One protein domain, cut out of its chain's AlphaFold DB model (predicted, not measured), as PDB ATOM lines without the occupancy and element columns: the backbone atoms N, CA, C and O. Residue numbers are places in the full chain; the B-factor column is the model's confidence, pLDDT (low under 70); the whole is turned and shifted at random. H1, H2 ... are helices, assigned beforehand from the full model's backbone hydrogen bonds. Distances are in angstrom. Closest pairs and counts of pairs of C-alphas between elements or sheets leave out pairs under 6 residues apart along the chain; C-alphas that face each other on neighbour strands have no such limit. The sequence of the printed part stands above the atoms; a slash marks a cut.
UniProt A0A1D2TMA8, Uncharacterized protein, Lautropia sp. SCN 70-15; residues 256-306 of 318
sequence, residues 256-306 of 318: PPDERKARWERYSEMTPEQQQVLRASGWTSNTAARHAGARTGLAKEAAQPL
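This is residues 256 to 306 of the 318 residues of an uncharacterized protein of Lautropia sp. SCN 70-15 (UniProt A0A1D2TMA8). The longest helix, H1, is an arm that reaches out from a small head, and its residues 257 to 265, with Pro 256 before them, stick out free. In the head, the helix H2 is the larger part, and the short helix H4 packs on both H2 and the still shorter H3; loops and the last printed residues complete it. The printed part has 51 residues with four named helices, H1, H2, H3 and H4 in chain order, and no named strand; its class is all helix. It is only just compact, close to loose, with a radius of gyration of the C-alphas of 11.6 A. The spans are 39 by 17 by 15 A, and the arm makes the length.

Find C-alpha 257 at (-5.391, 29.674, 28.572); from there H1, residues 257 to 268, runs 16.5 A to C-alpha 268 at (10.811, 26.997, 26.811). Next look at C-alpha 272 at (17.808, 23.045, 22.105), where H2 begins; it holds residues 272 to 281 and is 14.2 A long. H3 is residues 288 to 291, 5.4 A from first to last C-alpha. H4, residues 298 to 302, measures 6.1 A and ends at C-alpha 302 at (16.938, 14.474, 24.576).

Start at H1, which touches no helix. It is close to H2 but not clearly touching: their closest C-alphas, those of Tyr 267 and Gln 275, are 7.3 A apart. Their lines stand at a steep tilt of 66 degrees, and they run opposite ways. H1 is apart from H3 and from H4. Move on to H2, which touches H4, with the closest C-alphas, of Gln 274 and Ala 302, at 4.8 A. H2 and H3 only just touch, with 3 pairs of C-alphas within 8 A, the closest being Val 277 and Ala 288 at 6.4 A. H3 touches H4, where the C-alphas of Ala 289 and Ala 299 are the closest, at 4.9 A. In H1, H2 and H4 every O i to N i+4 pair is within hydrogen-bond range; H3 is too short for such a pair, and its one O i to N i+3 pair is within range.

Look to Pro 256 and Arg 295 for the two C-alphas farthest apart, at 39.8 A. Without residues 256 to 265, which stand free, the body of 41 residues spans 25 by 17 by 15 A. The printed part has no cut. The link from H1 to H2 is tight, and those from H2 to H3 and from H3 to H4 are short. In the B-factor column the mean pLDDT of the printed part is 72.0, and residues 283 to 306 are under 70.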
ATOM      1  N   PRO A 256      -7.653  25.722  26.762       93.50
ATOM      2  CA  PRO A 256      -7.703  26.654  27.885       93.50
ATOM      3  C   PRO A 256      -6.431  27.519  27.988       93.50
ATOM      4  O   PRO A 256      -5.346  27.070  27.600       93.50
ATOM      5  N   PRO A 257      -6.530  28.760  28.501       88.94
ATOM      6  CA  PRO A 257      -5.391  29.674  28.572       88.94
ATOM      7  C   PRO A 257      -4.250  29.117  29.433       88.94
ATOM      8  O   PRO A 257      -3.101  29.155  28.994       88.94
ATOM      9  N   ASP A 258      -4.562  28.534  30.591       90.31
ATOM     10  CA  ASP A 258      -3.579  27.965  31.520       90.31
ATOM     11  C   ASP A 258      -2.859  26.756  30.921       90.31
ATOM     12  O   ASP A 258      -1.639  26.649  31.004       90.31
ATOM     13  N   GLU A 259      -3.587  25.882  30.222       90.31
ATOM     14  CA  GLU A 259      -2.985  24.731  29.549       90.31
ATOM     15  C   GLU A 259      -2.055  25.171  28.407       90.31
ATOM     16  O   GLU A 259      -0.984  24.594  28.201       90.31
ATOM     17  N   ARG A 260      -2.427  26.229  27.676       90.25
ATOM     18  CA  ARG A 260      -1.573  26.819  26.639       90.25
ATOM     19  C   ARG A 260      -0.304  27.434  27.238       90.25
ATOM     20  O   ARG A 260       0.757  27.284  26.637       90.25
ATOM     21  N   LYS A 261      -0.406  28.084  28.405       89.19
ATOM     22  CA  LYS A 261       0.731  28.645  29.155       89.19
ATOM     23  C   LYS A 261       1.662  27.536  29.649       89.19
ATOM     24  O   LYS A 261       2.826  27.543  29.273       89.19
ATOM     25  N   ALA A 262       1.135  26.524  30.336       89.44
ATOM     26  CA  ALA A 262       1.913  25.389  30.834       89.44
ATOM     27  C   ALA A 262       2.612  24.606  29.705       89.44
ATOM     28  O   ALA A 262       3.761  24.193  29.843       89.44
ATOM     29  N   ARG A 263       1.955  24.424  28.548       88.62
ATOM     30  CA  ARG A 263       2.579  23.814  27.358       88.62
ATOM     31  C   ARG A 263       3.689  24.686  26.751       88.62
ATOM     32  O   ARG A 263       4.621  24.128  26.181       88.62
ATOM     33  N   TRP A 264       3.594  26.014  26.856       88.00
ATOM     34  CA  TRP A 264       4.624  26.948  26.390       88.00
ATOM     35  C   TRP A 264       5.819  27.025  27.344       88.00
ATOM     36  O   TRP A 264       6.948  26.885  26.889       88.00
ATOM     37  N   GLU A 265       5.579  27.186  28.648       90.06
ATOM     38  CA  GLU A 265       6.617  27.183  29.695       90.06
ATOM     39  C   GLU A 265       7.464  25.917  29.580       90.06
ATOM     40  O   GLU A 265       8.668  25.991  29.358       90.06
ATOM     41  N   ARG A 266       6.796  24.761  29.519       86.69
ATOM     42  CA  ARG A 266       7.433  23.471  29.271       86.69
ATOM     43  C   ARG A 266       8.286  23.434  27.998       86.69
ATOM     44  O   ARG A 266       9.330  22.799  27.993       86.69
ATOM     45  N   TYR A 267       7.824  24.028  26.896       85.94
ATOM     46  CA  TYR A 267       8.593  24.071  25.645       85.94
ATOM     47  C   TYR A 267       9.817  24.989  25.765       85.94
ATOM     48  O   TYR A 267      10.865  24.676  25.212       85.94
ATOM     49  N   SER A 268       9.705  26.081  26.523       87.00
ATOM     50  CA  SER A 268      10.811  26.997  26.811       87.00
ATOM     51  C   SER A 268      11.854  26.404  27.766       87.00
ATOM     52  O   SER A 268      13.014  26.793  27.698       87.00
ATOM     53  N   GLU A 269      11.455  25.472  28.636       88.00
ATOM     54  CA  GLU A 269      12.344  24.698  29.517       88.00
ATOM     55  C   GLU A 269      13.072  23.550  28.789       88.00
ATOM     56  O   GLU A 269      14.021  22.983  29.331       88.00
ATOM     57  N   MET A 270      12.647  23.179  27.574       82.62
ATOM     58  CA  MET A 270      13.312  22.130  26.791       82.62
ATOM     59  C   MET A 270      14.667  22.599  26.267       82.62
ATOM     60  O   MET A 270      14.804  23.711  25.753       82.62
ATOM     61  N   THR A 271      15.646  21.698  26.284       86.56
ATOM     62  CA  THR A 271      16.982  21.946  25.723       86.56
ATOM     63  C   THR A 271      16.917  22.112  24.196       86.56
ATOM     64  O   THR A 271      15.978  21.604  23.564       86.56
ATOM     65  N   PRO A 272      17.872  22.807  23.548       82.31
ATOM     66  CA  PRO A 272      17.808  23.045  22.105       82.31
ATOM     67  C   PRO A 272      17.730  21.748  21.283       82.31
ATOM     68  O   PRO A 272      17.055  21.717  20.252       82.31
ATOM     69  N   GLU A 273      18.318  20.646  21.754       83.31
ATOM     70  CA  GLU A 273      18.234  19.330  21.113       83.31
ATOM     71  C   GLU A 273      16.873  18.663  21.325       83.31
ATOM     72  O   GLU A 273      16.333  18.081  20.384       83.31
ATOM     73  N   GLN A 274      16.269  18.788  22.514       82.31
ATOM     74  CA  GLN A 274      14.886  18.358  22.754       82.31
ATOM     75  C   GLN A 274      13.913  19.110  21.837       82.31
ATOM     76  O   GLN A 274      13.068  18.487  21.190       82.31
ATOM     77  N   GLN A 275      14.068  20.433  21.709       83.62
ATOM     78  CA  GLN A 275      13.268  21.256  20.800       83.62
ATOM     79  C   GLN A 275      13.510  20.896  19.323       83.62
ATOM     80  O   GLN A 275      12.563  20.837  18.538       83.62
ATOM     81  N   GLN A 276      14.761  20.626  18.928       82.12
ATOM     82  CA  GLN A 276      15.117  20.187  17.573       82.12
ATOM     83  C   GLN A 276      14.475  18.835  17.238       82.12
ATOM     84  O   GLN A 276      13.898  18.691  16.159       82.12
ATOM     85  N   VAL A 277      14.516  17.866  18.161       81.44
ATOM     86  CA  VAL A 277      13.825  16.580  18.000       81.44
ATOM     87  C   VAL A 277      12.318  16.797  17.915       81.44
ATOM     88  O   VAL A 277      11.714  16.319  16.963       81.44
ATOM     89  N   LEU A 278      11.709  17.572  18.820       80.94
ATOM     90  CA  LEU A 278      10.267  17.841  18.785       80.94
ATOM     91  C   LEU A 278       9.830  18.483  17.454       80.94
ATOM     92  O   LEU A 278       8.788  18.112  16.916       80.94
ATOM     93  N   ARG A 279      10.639  19.387  16.885       81.19
ATOM     94  CA  ARG A 279      10.401  19.978  15.556       81.19
ATOM     95  C   ARG A 279      10.537  18.973  14.405       81.19
ATOM     96  O   ARG A 279       9.847  19.136  13.404       81.19
ATOM     97  N   ALA A 280      11.395  17.959  14.529       79.06
ATOM     98  CA  ALA A 280      11.646  16.964  13.482       79.06
ATOM     99  C   ALA A 280      10.699  15.747  13.531       79.06
ATOM    100  O   ALA A 280      10.242  15.287  12.488       79.06
ATOM    101  N   SER A 281      10.401  15.218  14.722       75.12
ATOM    102  CA  SER A 281       9.595  14.001  14.927       75.12
ATOM    103  C   SER A 281       8.173  14.266  15.429       75.12
ATOM    104  O   SER A 281       7.364  13.341  15.477       75.12
ATOM    105  N   GLY A 282       7.861  15.490  15.869       70.62
ATOM    106  CA  GLY A 282       6.589  15.832  16.515       70.62
ATOM    107  C   GLY A 282       6.406  15.252  17.925       70.62
ATOM    108  O   GLY A 282       5.389  15.524  18.561       70.62
ATOM    109  N   TRP A 283       7.363  14.459  18.426       63.59
ATOM    110  CA  TRP A 283       7.281  13.796  19.728       63.59
ATOM    111  C   TRP A 283       8.662  13.440  20.302       63.59
ATOM    112  O   TRP A 283       9.476  12.783  19.647       63.59
ATOM    113  N   THR A 284       8.898  13.802  21.563       61.28
ATOM    114  CA  THR A 284      10.097  13.450  22.342       61.28
ATOM    115  C   THR A 284       9.838  12.196  23.187       61.28
ATOM    116  O   THR A 284       9.478  12.270  24.363       61.28
ATOM    117  N   SER A 285       9.988  11.018  22.580       58.84
ATOM    118  CA  SER A 285      10.107   9.743  23.304       58.84
ATOM    119  C   SER A 285      11.580   9.397  23.526       58.84
ATOM    120  O   SER A 285      12.460  10.009  22.933       58.84
ATOM    121  N   ASN A 286      11.867   8.353  24.310       57.12
ATOM    122  CA  ASN A 286      13.223   7.807  24.472       57.12
ATOM    123  C   ASN A 286      13.918   7.481  23.121       57.12
ATOM    124  O   ASN A 286      15.140   7.542  23.006       57.12
ATOM    125  N   THR A 287      13.132   7.233  22.063       52.59
ATOM    126  CA  THR A 287      13.567   7.100  20.661       52.59
ATOM    127  C   THR A 287      14.281   8.345  20.106       52.59
ATOM    128  O   THR A 287      15.002   8.228  19.120       52.59
ATOM    129  N   ALA A 288      14.157   9.516  20.739       53.62
ATOM    130  CA  ALA A 288      14.915  10.728  20.423       53.62
ATOM    131  C   ALA A 288      16.429  10.465  20.348       53.62
ATOM    132  O   ALA A 288      17.071  10.876  19.384       53.62
ATOM    133  N   ALA A 289      16.975   9.671  21.278       52.50
ATOM    134  CA  ALA A 289      18.380   9.248  21.271       52.50
ATOM    135  C   ALA A 289      18.783   8.407  20.047       52.50
ATOM    136  O   ALA A 289      19.963   8.304  19.737       52.50
ATOM    137  N   ARG A 290      17.822   7.778  19.354       54.31
ATOM    138  CA  ARG A 290      18.083   6.976  18.145       54.31
ATOM    139  C   ARG A 290      18.114   7.821  16.873       54.31
ATOM    140  O   ARG A 290      18.729   7.402  15.899       54.31
ATOM    141  N   HIS A 291      17.466   8.989  16.875       52.94
ATOM    142  CA  HIS A 291      17.473   9.933  15.750       52.94
ATOM    143  C   HIS A 291      18.504  11.057  15.928       52.94
ATOM    144  O   HIS A 291      19.071  11.523  14.942       52.94
ATOM    145  N   ALA A 292      18.811  11.447  17.166       58.00
ATOM    146  CA  ALA A 292      19.965  12.276  17.496       58.00
ATOM    147  C   ALA A 292      21.253  11.435  17.404       58.00
ATOM    148  O   ALA A 292      21.808  11.020  18.417       58.00
ATOM    149  N   GLY A 293      21.722  11.165  16.180       54.50
ATOM    150  CA  GLY A 293      22.870  10.293  15.870       54.50
ATOM    151  C   GLY A 293      24.254  10.795  16.323       54.50
ATOM    152  O   GLY A 293      25.259  10.460  15.700       54.50
ATOM    153  N   ALA A 294      24.324  11.611  17.374       50.28
ATOM    154  CA  ALA A 294      25.548  12.186  17.910       50.28
ATOM    155  C   ALA A 294      26.004  11.444  19.176       50.28
ATOM    156  O   ALA A 294      25.219  11.174  20.080       50.28
ATOM    157  N   ARG A 295      27.315  11.189  19.285       51.12
ATOM    158  CA  ARG A 295      27.961  10.666  20.508       51.12
ATOM    159  C   ARG A 295      28.083  11.710  21.635       51.12
ATOM    160  O   ARG A 295      28.759  11.462  22.629       51.12
ATOM    161  N   THR A 296      27.468  12.881  21.479       54.81
ATOM    162  CA  THR A 296      27.437  13.940  22.491       54.81
ATOM    163  C   THR A 296      26.432  13.595  23.593       54.81
ATOM    164  O   THR A 296      25.378  13.011  23.333       54.81
ATOM    165  N   GLY A 297      26.727  13.982  24.841       57.75
ATOM    166  CA  GLY A 297      25.860  13.704  26.000       57.75
ATOM    167  C   GLY A 297      24.422  14.228  25.854       57.75
ATOM    168  O   GLY A 297      23.502  13.674  26.451       57.75
ATOM    169  N   LEU A 298      24.222  15.211  24.978       55.81
ATOM    170  CA  LEU A 298      22.939  15.798  24.590       55.81
ATOM    171  C   LEU A 298      21.906  14.755  24.120       55.81
ATOM    172  O   LEU A 298      20.715  14.906  24.381       55.81
ATOM    173  N   ALA A 299      22.332  13.648  23.498       57.16
ATOM    174  CA  ALA A 299      21.417  12.570  23.104       57.16
ATOM    175  C   ALA A 299      20.767  11.867  24.316       57.16
ATOM    176  O   ALA A 299      19.623  11.422  24.228       57.16
ATOM    177  N   LYS A 300      21.461  11.803  25.465       61.16
ATOM    178  CA  LYS A 300      20.918  11.292  26.739       61.16
ATOM    179  C   LYS A 300      19.897  12.263  27.334       61.16
ATOM    180  O   LYS A 300      18.905  11.831  27.913       61.16
ATOM    181  N   GLU A 301      20.131  13.560  27.172       62.56
ATOM    182  CA  GLU A 301      19.250  14.626  27.647       62.56
ATOM    183  C   GLU A 301      17.961  14.702  26.817       62.56
ATOM    184  O   GLU A 301      16.862  14.724  27.370       62.56
ATOM    185  N   ALA A 302      18.075  14.584  25.491       61.81
ATOM    186  CA  ALA A 302      16.938  14.474  24.576       61.81
ATOM    187  C   ALA A 302      16.097  13.196  24.765       61.81
ATOM    188  O   ALA A 302      14.937  13.159  24.359       61.81
ATOM    189  N   ALA A 303      16.656  12.153  25.390       59.44
ATOM    190  CA  ALA A 303      15.962  10.898  25.684       59.44
ATOM    191  C   ALA A 303      15.066  10.943  26.932       59.44
ATOM    192  O   ALA A 303      14.330   9.976  27.174       59.44
ATOM    193  N   GLN A 304      15.173  11.993  27.756       63.97
ATOM    194  CA  GLN A 304      14.420  12.084  29.003       63.97
ATOM    195  C   GLN A 304      12.924  12.285  28.707       63.97
ATOM    196  O   GLN A 304      12.561  13.163  27.922       63.97
ATOM    197  N   PRO A 305      12.030  11.471  29.298       60.62
ATOM    198  CA  PRO A 305      10.603  11.601  29.057       60.62
ATOM    199  C   PRO A 305      10.072  12.894  29.676       60.62
ATOM    200  O   PRO A 305      10.377  13.242  30.815       60.62
ATOM    201  N   LEU A 306       9.204  13.574  28.933       59.94
ATOM    202  CA  LEU A 306       8.482  14.741  29.416       59.94
ATOM    203  C   LEU A 306       7.590  14.362  30.614       59.94
ATOM    204  O   LEU A 306       6.557  13.718  30.432       59.94
TER     205      LEU A 306